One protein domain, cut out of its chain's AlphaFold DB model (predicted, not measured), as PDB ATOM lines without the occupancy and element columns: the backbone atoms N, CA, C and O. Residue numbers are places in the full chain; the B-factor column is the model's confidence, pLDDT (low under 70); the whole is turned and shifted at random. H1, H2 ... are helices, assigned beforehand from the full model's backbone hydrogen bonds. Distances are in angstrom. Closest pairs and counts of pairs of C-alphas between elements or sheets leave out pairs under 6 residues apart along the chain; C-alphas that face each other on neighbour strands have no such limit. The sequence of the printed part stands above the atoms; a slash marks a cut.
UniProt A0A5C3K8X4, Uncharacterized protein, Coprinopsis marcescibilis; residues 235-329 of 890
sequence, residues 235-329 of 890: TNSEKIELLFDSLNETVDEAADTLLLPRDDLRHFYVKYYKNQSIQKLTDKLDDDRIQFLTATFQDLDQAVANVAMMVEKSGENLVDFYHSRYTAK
ATOM      1  N   THR A 235     181.659 171.155 142.532       77.19
ATOM      2  CA  THR A 235     183.119 171.314 142.487       77.19
ATOM      3  C   THR A 235     183.695 171.899 143.780       77.19
ATOM      4  O   THR A 235     184.775 171.501 144.205       77.19
ATOM      5  N   ASN A 236     182.976 172.805 144.453       80.50
ATOM      6  CA  ASN A 236     183.423 173.344 145.739       80.50
ATOM      7  C   ASN A 236     183.216 172.337 146.881       80.50
ATOM      8  O   ASN A 236     184.038 172.311 147.789       80.50
ATOM      9  N   SER A 237     182.187 171.480 146.841       82.19
ATOM     10  CA  SER A 237     182.103 170.347 147.779       82.19
ATOM     11  C   SER A 237     183.218 169.324 147.549       82.19
ATOM     12  O   SER A 237     183.852 168.927 148.514       82.19
ATOM     13  N   GLU A 238     183.534 168.969 146.300       82.69
ATOM     14  CA  GLU A 238     184.617 168.022 145.974       82.69
ATOM     15  C   GLU A 238     185.984 168.507 146.492       82.69
ATOM     16  O   GLU A 238     186.727 167.730 147.085       82.69
ATOM     17  N   LYS A 239     186.281 169.810 146.378       82.62
ATOM     18  CA  LYS A 239     187.479 170.425 146.985       82.62
ATOM     19  C   LYS A 239     187.489 170.394 148.521       82.62
ATOM     20  O   LYS A 239     188.561 170.318 149.111       82.62
ATOM     21  N   ILE A 240     186.325 170.497 149.167       85.31
ATOM     22  CA  ILE A 240     186.213 170.472 150.636       85.31
ATOM     23  C   ILE A 240     186.390 169.046 151.172       85.31
ATOM     24  O   ILE A 240     187.044 168.883 152.196       85.31
ATOM     25  N   GLU A 241     185.881 168.025 150.478       84.00
ATOM     26  CA  GLU A 241     186.125 166.626 150.863       84.00
ATOM     27  C   GLU A 241     187.617 166.275 150.736       84.00
ATOM     28  O   GLU A 241     188.201 165.783 151.693       84.00
ATOM     29  N   LEU A 242     188.277 166.650 149.630       86.31
ATOM     30  CA  LEU A 242     189.723 166.431 149.454       86.31
ATOM     31  C   LEU A 242     190.579 167.127 150.532       86.31
ATOM     32  O   LEU A 242     191.570 166.561 150.992       86.31
ATOM     33  N   LEU A 243     190.188 168.331 150.971       89.50
ATOM     34  CA  LEU A 243     190.811 169.001 152.120       89.50
ATOM     35  C   LEU A 243     190.619 168.198 153.415       89.50
ATOM     36  O   LEU A 243     191.525 168.138 154.238       89.50
ATOM     37  N   PHE A 244     189.435 167.621 153.622       90.44
ATOM     38  CA  PHE A 244     189.090 166.889 154.841       90.44
ATOM     39  C   PHE A 244     189.757 165.516 154.914       90.44
ATOM     40  O   PHE A 244     190.171 165.112 156.000       90.44
ATOM     41  N   ASP A 245     189.913 164.833 153.785       86.56
ATOM     42  CA  ASP A 245     190.659 163.579 153.704       86.56
ATOM     43  C   ASP A 245     192.152 163.827 153.979       86.56
ATOM     44  O   ASP A 245     192.716 163.179 154.858       86.56
ATOM     45  N   SER A 246     192.751 164.857 153.361       86.06
ATOM     46  CA  SER A 246     194.136 165.275 153.641       86.06
ATOM     47  C   SER A 246     194.345 165.724 155.098       86.06
ATOM     48  O   SER A 246     195.317 165.314 155.728       86.06
ATOM     49  N   LEU A 247     193.412 166.491 155.679       87.69
ATOM     50  CA  LEU A 247     193.426 166.843 157.107       87.69
ATOM     51  C   LEU A 247     193.419 165.602 158.007       87.69
ATOM     52  O   LEU A 247     194.150 165.553 158.993       87.69
ATOM     53  N   ASN A 248     192.588 164.606 157.692       88.75
ATOM     54  CA  ASN A 248     192.509 163.376 158.474       88.75
ATOM     55  C   ASN A 248     193.780 162.527 158.338       88.75
ATOM     56  O   ASN A 248     194.241 161.999 159.343       88.75
ATOM     57  N   GLU A 249     194.357 162.426 157.139       91.12
ATOM     58  CA  GLU A 249     195.609 161.703 156.881       91.12
ATOM     59  C   GLU A 249     196.780 162.311 157.670       91.12
ATOM     60  O   GLU A 249     197.399 161.622 158.481       91.12
ATOM     61  N   THR A 250     197.013 163.621 157.538       89.44
ATOM     62  CA  THR A 250     198.097 164.325 158.243       89.44
ATOM     63  C   THR A 250     197.914 164.329 159.767       89.44
ATOM     64  O   THR A 250     198.892 164.201 160.507       89.44
ATOM     65  N   VAL A 251     196.681 164.456 160.279       88.75
ATOM     66  CA  VAL A 251     196.442 164.398 161.734       88.75
ATOM     67  C   VAL A 251     196.570 162.970 162.273       88.75
ATOM     68  O   VAL A 251     197.043 162.803 163.397       88.75
ATOM     69  N   ASP A 252     196.216 161.939 161.504       89.25
ATOM     70  CA  ASP A 252     196.404 160.548 161.927       89.25
ATOM     71  C   ASP A 252     197.886 160.131 161.883       89.25
ATOM     72  O   ASP A 252     198.349 159.488 162.825       89.25
ATOM     73  N   GLU A 253     198.662 160.571 160.884       90.62
ATOM     74  CA  GLU A 253     200.126 160.399 160.852       90.62
ATOM     75  C   GLU A 253     200.800 161.087 162.051       90.62
ATOM     76  O   GLU A 253     201.641 160.491 162.734       90.62
ATOM     77  N   ALA A 254     200.399 162.323 162.367       87.12
ATOM     78  CA  ALA A 254     200.907 163.043 163.529       87.12
ATOM     79  C   ALA A 254     200.492 162.386 164.858       87.12
ATOM     80  O   ALA A 254     201.283 162.355 165.802       87.12
ATOM     81  N   ALA A 255     199.282 161.828 164.949       88.62
ATOM     82  CA  ALA A 255     198.811 161.114 166.133       88.62
ATOM     83  C   ALA A 255     199.593 159.814 166.368       88.62
ATOM     84  O   ALA A 255     200.044 159.574 167.491       88.62
ATOM     85  N   ASP A 256     199.819 159.025 165.317       88.88
ATOM     86  CA  ASP A 256     200.602 157.792 165.381       88.88
ATOM     87  C   ASP A 256     202.083 158.092 165.696       88.88
ATOM     88  O   ASP A 256     202.672 157.446 166.565       88.88
ATOM     89  N   THR A 257     202.661 159.139 165.093       87.62
ATOM     90  CA  THR A 257     204.036 159.610 165.366       87.62
ATOM     91  C   THR A 257     204.216 160.075 166.815       87.62
ATOM     92  O   THR A 257     205.227 159.781 167.457       87.62
ATOM     93  N   LEU A 258     203.233 160.796 167.363       85.12
ATOM     94  CA  LEU A 258     203.278 161.323 168.729       85.12
ATOM     95  C   LEU A 258     202.802 160.319 169.795       85.12
ATOM     96  O   LEU A 258     202.990 160.587 170.986       85.12
ATOM     97  N   LEU A 259     202.233 159.178 169.389       85.44
ATOM     98  CA  LEU A 259     201.530 158.203 170.235       85.44
ATOM     99  C   LEU A 259     200.369 158.835 171.032       85.44
ATOM    100  O   LEU A 259     200.199 158.587 172.229       85.44
ATOM    101  N   LEU A 260     199.573 159.673 170.362       83.38
ATOM    102  CA  LEU A 260     198.405 160.367 170.913       83.38
ATOM    103  C   LEU A 260     197.089 159.813 170.329       83.38
ATOM    104  O   LEU A 260     197.079 159.317 169.204       83.38
ATOM    105  N   PRO A 261     195.948 159.920 171.038       83.31
ATOM    106  CA  PRO A 261     194.653 159.570 170.461       83.31
ATOM    107  C   PRO A 261     194.297 160.505 169.295       83.31
ATOM    108  O   PRO A 261     194.304 161.728 169.447       83.31
ATOM    109  N   ARG A 262     193.928 159.928 168.146       85.94
ATOM    110  CA  ARG A 262     193.568 160.664 166.919       85.94
ATOM    111  C   ARG A 262     192.437 161.675 167.154       85.94
ATOM    112  O   ARG A 262     192.581 162.842 166.806       85.94
ATOM    113  N   ASP A 263     191.365 161.269 167.837       80.69
ATOM    114  CA  ASP A 263     190.231 162.151 168.172       80.69
ATOM    115  C   ASP A 263     190.636 163.354 169.041       80.69
ATOM    116  O   ASP A 263     190.171 164.473 168.807       80.69
ATOM    117  N   ASP A 264     191.532 163.142 170.015       81.56
ATOM    118  CA  ASP A 264     192.092 164.233 170.819       81.56
ATOM    119  C   ASP A 264     192.864 165.190 169.903       81.56
ATOM    120  O   ASP A 264     192.622 166.397 169.946       81.56
ATOM    121  N   LEU A 265     193.757 164.679 169.044       85.12
ATOM    122  CA  LEU A 265     194.608 165.518 168.196       85.12
ATOM    123  C   LEU A 265     193.803 166.335 167.173       85.12
ATOM    124  O   LEU A 265     194.063 167.529 167.014       85.12
ATOM    125  N   ARG A 266     192.755 165.753 166.574       86.44
ATOM    126  CA  ARG A 266     191.807 166.473 165.701       86.44
ATOM    127  C   ARG A 266     191.067 167.584 166.462       86.44
ATOM    128  O   ARG A 266     190.911 168.693 165.947       86.44
ATOM    129  N   HIS A 267     190.662 167.340 167.713       83.69
ATOM    130  CA  HIS A 267     190.058 168.375 168.564       83.69
ATOM    131  C   HIS A 267     191.075 169.450 169.005       83.69
ATOM    132  O   HIS A 267     190.716 170.624 169.142       83.69
ATOM    133  N   PHE A 268     192.352 169.092 169.186       84.56
ATOM    134  CA  PHE A 268     193.432 170.054 169.420       84.56
ATOM    135  C   PHE A 268     193.737 170.904 168.182       84.56
ATOM    136  O   PHE A 268     193.947 172.102 168.358       84.56
ATOM    137  N   TYR A 269     193.669 170.358 166.962       88.12
ATOM    138  CA  TYR A 269     193.844 171.129 165.726       88.12
ATOM    139  C   TYR A 269     192.779 172.227 165.571       88.12
ATOM    140  O   TYR A 269     193.115 173.407 165.496       88.12
ATOM    141  N   VAL A 270     191.485 171.882 165.653       86.38
ATOM    142  CA  VAL A 270     190.381 172.869 165.575       86.38
ATOM    143  C   VAL A 270     190.544 173.990 166.611       86.38
ATOM    144  O   VAL A 270     190.245 175.161 166.367       86.38
ATOM    145  N   LYS A 271     191.023 173.629 167.800       84.44
ATOM    146  CA  LYS A 271     191.256 174.554 168.906       84.44
ATOM    147  C   LYS A 271     192.505 175.412 168.706       84.44
ATOM    148  O   LYS A 271     192.480 176.574 169.109       84.44
ATOM    149  N   TYR A 272     193.553 174.870 168.091       85.75
ATOM    150  CA  TYR A 272     194.728 175.619 167.665       85.75
ATOM    151  C   TYR A 272     194.334 176.651 166.609       85.75
ATOM    152  O   TYR A 272     194.497 177.835 166.883       85.75
ATOM    153  N   TYR A 273     193.682 176.243 165.515       86.12
ATOM    154  CA  TYR A 273     193.220 177.138 164.446       86.12
ATOM    155  C   TYR A 273     192.468 178.366 165.001       86.12
ATOM    156  O   TYR A 273     192.703 179.506 164.607       86.12
ATOM    157  N   LYS A 274     191.587 178.149 165.990       83.62
ATOM    158  CA  LYS A 274     190.756 179.202 166.604       83.62
ATOM    159  C   LYS A 274     191.423 180.058 167.688       83.62
ATOM    160  O   LYS A 274     190.840 181.061 168.086       83.62
ATOM    161  N   ASN A 275     192.567 179.651 168.245       80.69
ATOM    162  CA  ASN A 275     193.167 180.318 169.420       80.69
ATOM    163  C   ASN A 275     194.696 180.502 169.330       80.69
ATOM    164  O   ASN A 275     195.287 181.024 170.273       80.69
ATOM    165  N   GLN A 276     195.333 180.007 168.264       77.56
ATOM    166  CA  GLN A 276     196.784 179.916 168.035       77.56
ATOM    167  C   GLN A 276     197.583 179.465 169.273       77.56
ATOM    168  O   GLN A 276     198.650 179.986 169.588       77.56
ATOM    169  N   SER A 277     197.038 178.499 170.026       72.69
ATOM    170  CA  SER A 277     197.556 178.121 171.345       72.69
ATOM    171  C   SER A 277     197.519 176.610 171.588       72.69
ATOM    172  O   SER A 277     196.473 176.020 171.866       72.69
ATOM    173  N   ILE A 278     198.707 175.996 171.558       66.75
ATOM    174  CA  ILE A 278     198.964 174.587 171.926       66.75
ATOM    175  C   ILE A 278     199.150 174.439 173.458       66.75
ATOM    176  O   ILE A 278     199.302 173.339 173.982       66.75
ATOM    177  N   GLN A 279     199.045 175.539 174.219       59.38
ATOM    178  CA  GLN A 279     199.443 175.723 175.630       59.38
ATOM    179  C   GLN A 279     198.646 174.910 176.686       59.38
ATOM    180  O   GLN A 279     198.641 175.237 177.868       59.38
ATOM    181  N   LYS A 280     197.907 173.876 176.266       59.34
ATOM    182  CA  LYS A 280     197.270 172.853 177.125       59.34
ATOM    183  C   LYS A 280     197.659 171.415 176.757       59.34
ATOM    184  O   LYS A 280     197.179 170.478 177.389       59.34
ATOM    185  N   LEU A 281     198.484 171.252 175.724       59.19
ATOM    186  CA  LEU A 281     199.120 169.998 175.327       59.19
ATOM    187  C   LEU A 281     200.614 170.004 175.693       59.19
ATOM    188  O   LEU A 281     201.167 168.958 176.021       59.19
ATOM    189  N   THR A 282     201.226 171.194 175.734       59.97
ATOM    190  CA  THR A 282     202.610 171.443 176.178       59.97
ATOM    191  C   THR A 282     202.925 170.871 177.562       59.97
ATOM    192  O   THR A 282     204.038 170.427 177.794       59.97
ATOM    193  N   ASP A 283     201.943 170.785 178.466       66.44
ATOM    194  CA  ASP A 283     202.111 170.203 179.811       66.44
ATOM    195  C   ASP A 283     202.399 168.680 179.806       66.44
ATOM    196  O   ASP A 283     202.592 168.082 180.867       66.44
ATOM    197  N   LYS A 284     202.353 168.023 178.636       66.69
ATOM    198  CA  LYS A 284     202.496 166.565 178.461       66.69
ATOM    199  C   LYS A 284     203.475 166.140 177.360       66.69
ATOM    200  O   LYS A 284     203.652 164.938 177.165       66.69
ATOM    201  N   LEU A 285     204.059 167.083 176.630       80.00
ATOM    202  CA  LEU A 285     204.960 166.829 175.506       80.00
ATOM    203  C   LEU A 285     206.321 167.476 175.784       80.00
ATOM    204  O   LEU A 285     206.405 168.450 176.526       80.00
ATOM    205  N   ASP A 286     207.374 166.914 175.204       85.62
ATOM    206  CA  ASP A 286     208.700 167.527 175.143       85.62
ATOM    207  C   ASP A 286     208.755 168.583 174.021       85.62
ATOM    208  O   ASP A 286     207.927 168.588 173.103       85.62
ATOM    209  N   ASP A 287     209.716 169.509 174.113       83.00
ATOM    210  CA  ASP A 287     209.813 170.664 173.207       83.00
ATOM    211  C   ASP A 287     209.928 170.245 171.729       83.00
ATOM    212  O   ASP A 287     209.303 170.864 170.869       83.00
ATOM    213  N   ASP A 288     210.614 169.133 171.442       85.81
ATOM    214  CA  ASP A 288     210.745 168.560 170.095       85.81
ATOM    215  C   ASP A 288     209.380 168.146 169.501       85.81
ATOM    216  O   ASP A 288     209.070 168.462 168.350       85.81
ATOM    217  N   ARG A 289     208.514 167.482 170.287       84.50
ATOM    218  CA  ARG A 289     207.149 167.116 169.856       84.50
ATOM    219  C   ARG A 289     206.229 168.323 169.750       84.50
ATOM    220  O   ARG A 289     205.352 168.341 168.888       84.50
ATOM    221  N   ILE A 290     206.407 169.317 170.621       85.56
ATOM    222  CA  ILE A 290     205.674 170.586 170.545       85.56
ATOM    223  C   ILE A 290     206.047 171.304 169.243       85.56
ATOM    224  O   ILE A 290     205.153 171.771 168.537       85.56
ATOM    225  N   GLN A 291     207.333 171.340 168.882       86.31
ATOM    226  CA  GLN A 291     207.810 171.934 167.635       86.31
ATOM    227  C   GLN A 291     207.289 171.177 166.405       86.31
ATOM    228  O   GLN A 291     206.757 171.819 165.500       86.31
ATOM    229  N   PHE A 292     207.363 169.839 166.398       89.38
ATOM    230  CA  PHE A 292     206.787 168.999 165.339       89.38
ATOM    231  C   PHE A 292     205.298 169.305 165.128       89.38
ATOM    232  O   PHE A 292     204.901 169.695 164.034       89.38
ATOM    233  N   LEU A 293     204.488 169.234 166.191       88.31
ATOM    234  CA  LEU A 293     203.048 169.476 166.092       88.31
ATOM    235  C   LEU A 293     202.715 170.917 165.674       88.31
ATOM    236  O   LEU A 293     201.735 171.142 164.967       88.31
ATOM    237  N   THR A 294     203.528 171.893 166.092       87.38
ATOM    238  CA  THR A 294     203.374 173.293 165.670       87.38
ATOM    239  C   THR A 294     203.593 173.440 164.165       87.38
ATOM    240  O   THR A 294     202.810 174.132 163.519       87.38
ATOM    241  N   ALA A 295     204.606 172.774 163.599       89.00
ATOM    242  CA  ALA A 295     204.847 172.770 162.157       89.00
ATOM    243  C   ALA A 295     203.689 172.097 161.401       89.00
ATOM    244  O   ALA A 295     203.074 172.734 160.552       89.00
ATOM    245  N   THR A 296     203.295 170.880 161.802       89.75
ATOM    246  CA  THR A 296     202.165 170.161 161.189       89.75
ATOM    247  C   THR A 296     200.880 170.993 161.189       89.75
ATOM    248  O   THR A 296     200.171 171.049 160.188       89.75
ATOM    249  N   PHE A 297     200.564 171.673 162.294       91.44
ATOM    250  CA  PHE A 297     199.379 172.524 162.360       91.44
ATOM    251  C   PHE A 297     199.504 173.801 161.507       91.44
ATOM    252  O   PHE A 297     198.492 174.265 160.993       91.44
ATOM    253  N   GLN A 298     200.705 174.351 161.296       89.62
ATOM    254  CA  GLN A 298     200.913 175.482 160.377       89.62
ATOM    255  C   GLN A 298     200.733 175.076 158.906       89.62
ATOM    256  O   GLN A 298     200.103 175.815 158.147       89.62
ATOM    257  N   ASP A 299     201.206 173.891 158.515       89.00
ATOM    258  CA  ASP A 299     200.994 173.348 157.167       89.00
ATOM    259  C   ASP A 299     199.497 173.101 156.892       89.00
ATOM    260  O   ASP A 299     198.979 173.450 155.826       89.00
ATOM    261  N   LEU A 300     198.767 172.582 157.888       89.69
ATOM    262  CA  LEU A 300     197.315 172.389 157.817       89.69
ATOM    263  C   LEU A 300     196.533 173.711 157.771       89.69
ATOM    264  O   LEU A 300     195.610 173.837 156.960       89.69
ATOM    265  N   ASP A 301     196.917 174.715 158.565       91.62
ATOM    266  CA  ASP A 301     196.326 176.058 158.509       91.62
ATOM    267  C   ASP A 301     196.503 176.674 157.103       91.62
ATOM    268  O   ASP A 301     195.566 177.260 156.551       91.62
ATOM    269  N   GLN A 302     197.673 176.487 156.474       90.75
ATOM    270  CA  GLN A 302     197.945 176.948 155.109       90.75
ATOM    271  C   GLN A 302     197.126 176.178 154.057       90.75
ATOM    272  O   GLN A 302     196.614 176.789 153.113       90.75
ATOM    273  N   ALA A 303     196.943 174.863 154.216       89.38
ATOM    274  CA  ALA A 303     196.074 174.062 153.352       89.38
ATOM    275  C   ALA A 303     194.603 174.517 153.442       89.38
ATOM    276  O   ALA A 303     193.949 174.732 152.414       89.38
ATOM    277  N   VAL A 304     194.104 174.758 154.662       92.31
ATOM    278  CA  VAL A 304     192.773 175.335 154.904       92.31
ATOM    279  C   VAL A 304     192.651 176.715 154.259       92.31
ATOM    280  O   VAL A 304     191.659 176.963 153.575       92.31
ATOM    281  N   ALA A 305     193.639 177.601 154.417       90.50
ATOM    282  CA  ALA A 305     193.627 178.938 153.820       90.50
ATOM    283  C   ALA A 305     193.586 178.897 152.280       90.50
ATOM    284  O   ALA A 305     192.804 179.620 151.657       90.50
ATOM    285  N   ASN A 306     194.367 178.005 151.662       89.75
ATOM    286  CA  ASN A 306     194.387 177.810 150.211       89.75
ATOM    287  C   ASN A 306     193.011 177.373 149.677       89.75
ATOM    288  O   ASN A 306     192.503 177.947 148.710       89.75
ATOM    289  N   VAL A 307     192.375 176.390 150.321       87.50
ATOM    290  CA  VAL A 307     191.054 175.897 149.896       87.50
ATOM    291  C   VAL A 307     189.940 176.890 150.234       87.50
ATOM    292  O   VAL A 307     189.033 177.061 149.423       87.50
ATOM    293  N   ALA A 308     190.030 177.608 151.357       90.69
ATOM    294  CA  ALA A 308     189.113 178.685 151.738       90.69
ATOM    295  C   ALA A 308     188.999 179.759 150.641       90.69
ATOM    296  O   ALA A 308     187.888 180.076 150.206       90.69
ATOM    297  N   MET A 309     190.141 180.222 150.111       88.94
ATOM    298  CA  MET A 309     190.183 181.119 148.949       88.94
ATOM    299  C   MET A 309     189.541 180.486 147.703       88.94
ATOM    300  O   MET A 309     188.774 181.146 147.009       88.94
ATOM    301  N   MET A 310     189.796 179.199 147.430       85.81
ATOM    302  CA  MET A 310     189.246 178.498 146.258       85.81
ATOM    303  C   MET A 310     187.740 178.196 146.306       85.81
ATOM    304  O   MET A 310     187.191 177.802 145.272       85.81
ATOM    305  N   VAL A 311     187.086 178.298 147.471       87.50
ATOM    306  CA  VAL A 311     185.650 177.987 147.640       87.50
ATOM    307  C   VAL A 311     184.816 179.157 148.171       87.50
ATOM    308  O   VAL A 311     183.648 178.951 148.505       87.50
ATOM    309  N   GLU A 312     185.401 180.357 148.232       87.25
ATOM    310  CA  GLU A 312     184.773 181.606 148.696       87.25
ATOM    311  C   GLU A 312     184.176 181.502 150.116       87.25
ATOM    312  O   GLU A 312     183.077 181.978 150.407       87.25
ATOM    313  N   LYS A 313     184.912 180.862 151.035       86.88
ATOM    314  CA  LYS A 313     184.558 180.754 152.462       86.88
ATOM    315  C   LYS A 313     185.710 181.230 153.342       86.88
ATOM    316  O   LYS A 313     186.861 181.182 152.932       86.88
ATOM    317  N   SER A 314     185.421 181.626 154.583       89.06
ATOM    318  CA  SER A 314     186.469 181.735 155.604       89.06
ATOM    319  C   SER A 314     187.003 180.343 155.961       89.06
ATOM    320  O   SER A 314     186.247 179.368 155.986       89.06
ATOM    321  N   GLY A 315     188.294 180.249 156.289       86.88
ATOM    322  CA  GLY A 315     188.877 179.002 156.795       86.88
ATOM    323  C   GLY A 315     188.241 178.555 158.117       86.88
ATOM    324  O   GLY A 315     188.022 177.366 158.312       86.88
ATOM    325  N   GLU A 316     187.788 179.499 158.955       86.00
ATOM    326  CA  GLU A 316     186.971 179.212 160.144       86.00
ATOM    327  C   GLU A 316     185.706 178.406 159.803       86.00
ATOM    328  O   GLU A 316     185.429 177.407 160.460       86.00
ATOM    329  N   ASN A 317     184.978 178.775 158.739       87.00
ATOM    330  CA  ASN A 317     183.786 178.042 158.298       87.00
ATOM    331  C   ASN A 317     184.116 176.641 157.755       87.00
ATOM    332  O   ASN A 317     183.265 175.754 157.813       87.00
ATOM    333  N   LEU A 318     185.321 176.426 157.214       88.25
ATOM    334  CA  LEU A 318     185.781 175.092 156.810       88.25
ATOM    335  C   LEU A 318     186.184 174.250 158.024       88.25
ATOM    336  O   LEU A 318     185.807 173.085 158.102       88.25
ATOM    337  N   VAL A 319     186.865 174.844 159.003       87.50
ATOM    338  CA  VAL A 319     187.300 174.175 160.237       87.50
ATOM    339  C   VAL A 319     186.128 173.879 161.177       87.50
ATOM    340  O   VAL A 319     186.118 172.827 161.809       87.50
ATOM    341  N   ASP A 320     185.087 174.715 161.217       83.56
ATOM    342  CA  ASP A 320     183.833 174.379 161.905       83.56
ATOM    343  C   ASP A 320     183.037 173.288 161.178       83.56
ATOM    344  O   ASP A 320     182.413 172.448 161.830       83.56
ATOM    345  N   PHE A 321     183.084 173.241 159.843       85.44
ATOM    346  CA  PHE A 321     182.472 172.148 159.084       85.44
ATOM    347  C   PHE A 321     183.239 170.825 159.279       85.44
ATOM    348  O   PHE A 321     182.606 169.788 159.474       85.44
ATOM    349  N   TYR A 322     184.575 170.871 159.354       85.00
ATOM    350  CA  TYR A 322     185.431 169.746 159.744       85.00
ATOM    351  C   TYR A 322     185.122 169.286 161.176       85.00
ATOM    352  O   TYR A 322     184.815 168.114 161.397       85.00
ATOM    353  N   HIS A 323     185.095 170.213 162.142       82.25
ATOM    354  CA  HIS A 323     184.771 169.926 163.541       82.25
ATOM    355  C   HIS A 323     183.398 169.260 163.673       82.25
ATOM    356  O   HIS A 323     183.269 168.220 164.311       82.25
ATOM    357  N   SER A 324     182.369 169.825 163.032       79.50
ATOM    358  CA  SER A 324     180.997 169.299 163.034       79.50
ATOM    359  C   SER A 324     180.884 167.880 162.454       79.50
ATOM    360  O   SER A 324     179.991 167.125 162.841       79.50
ATOM    361  N   ARG A 325     181.791 167.504 161.541       78.25
ATOM    362  CA  ARG A 325     181.771 166.231 160.809       78.25
ATOM    363  C   ARG A 325     182.661 165.140 161.414       78.25
ATOM    364  O   ARG A 325     182.279 163.976 161.337       78.25
ATOM    365  N   TYR A 326     183.806 165.495 162.006       70.00
ATOM    366  CA  TYR A 326     184.837 164.535 162.436       70.00
ATOM    367  C   TYR A 326     185.235 164.598 163.921       70.00
ATOM    368  O   TYR A 326     185.854 163.649 164.395       70.00
ATOM    369  N   THR A 327     184.910 165.662 164.673       63.16
ATOM    370  CA  THR A 327     185.358 165.804 166.085       63.16
ATOM    371  C   THR A 327     184.244 166.117 167.079       63.16
ATOM    372  O   THR A 327     184.347 165.797 168.263       63.16
ATOM    373  N   ALA A 328     183.149 166.726 166.626       58.62
ATOM    374  CA  ALA A 328     181.879 166.609 167.311       58.62
ATOM    375  C   ALA A 328     181.520 165.120 167.296       58.62
ATOM    376  O   ALA A 328     181.360 164.540 166.223       58.62
ATOM    377  N   LYS A 329     181.424 164.499 168.481       48.59
ATOM    378  CA  LYS A 329     180.976 163.104 168.593       48.59
ATOM    379  C   LYS A 329     179.720 162.943 167.736       48.59
ATOM    380  O   LYS A 329     178.791 163.734 167.945       48.59
TER     381      LYS A 329
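Overview. This is residues 235 to 329 of the 890 residues of an uncharacterized protein of Coprinopsis marcescibilis (UniProt A0A5C3K8X4). What shape do these coordinates make? Two long helices, H1 and H3, lie side by side and run opposite ways, and two shorter ones, H2 and H4, also side by side, cross one face of that pair as a second layer. What is it made of? The printed part has 95 residues with four named helices, in the order H1, H2, H3, H4, and no named strand; the class is all helix. How large is it? It is compact, with a radius of gyration of the C-alphas of 13.0 A, and elongated, spanning 41 by 21 by 20 A.

Along the chain. Where are the first two helices? H1, residues 235 to 258, begins at C-alpha 235 (183.119, 171.314, 142.487) and measures 34.6 A from first to last C-alpha. H2, residues 262 to 275, measures 19.8 A. Where are the others? H3, residues 287 to 310, measures 34.8 A. H4, residues 315 to 326, measures 16.0 A and ends at C-alpha 326 (184.837, 164.535, 162.436).

Arrangement. How does H1 stand to H3? They touch at a shallow tilt of 3 degrees, opposite ways; the closest C-alphas, of Leu 247 and Leu 300, are 6.8 A apart. What does H2 touch? Its residues 262 to 266 alone touch H1, closest C-alphas Ala 255 and Arg 262 at 5.3 A, and its residues 269 to 273 alone touch H3, closest C-alphas Tyr 269 and Phe 297 at 6.6 A. And H4? It touches H2 at a shallow tilt of 22 degrees, opposite ways, closest C-alphas Val 270 and Val 319 at 6.3 A. Its residues 315 to 319 alone touch H3, closest C-alphas Ala 308 and Gly 315 at 5.1 A. Are the helix backbones complete? In H1, H2, H3 and H4 every O i to N i+4 pair is within hydrogen-bond range.

Size, cuts and confidence. Which link is long? H2 to H3, with 11 residues, is long; the other two are tight, and the printed part has no cut. Where is confidence low? Residues 278 to 284 and 327 to 329 have pLDDT under 70.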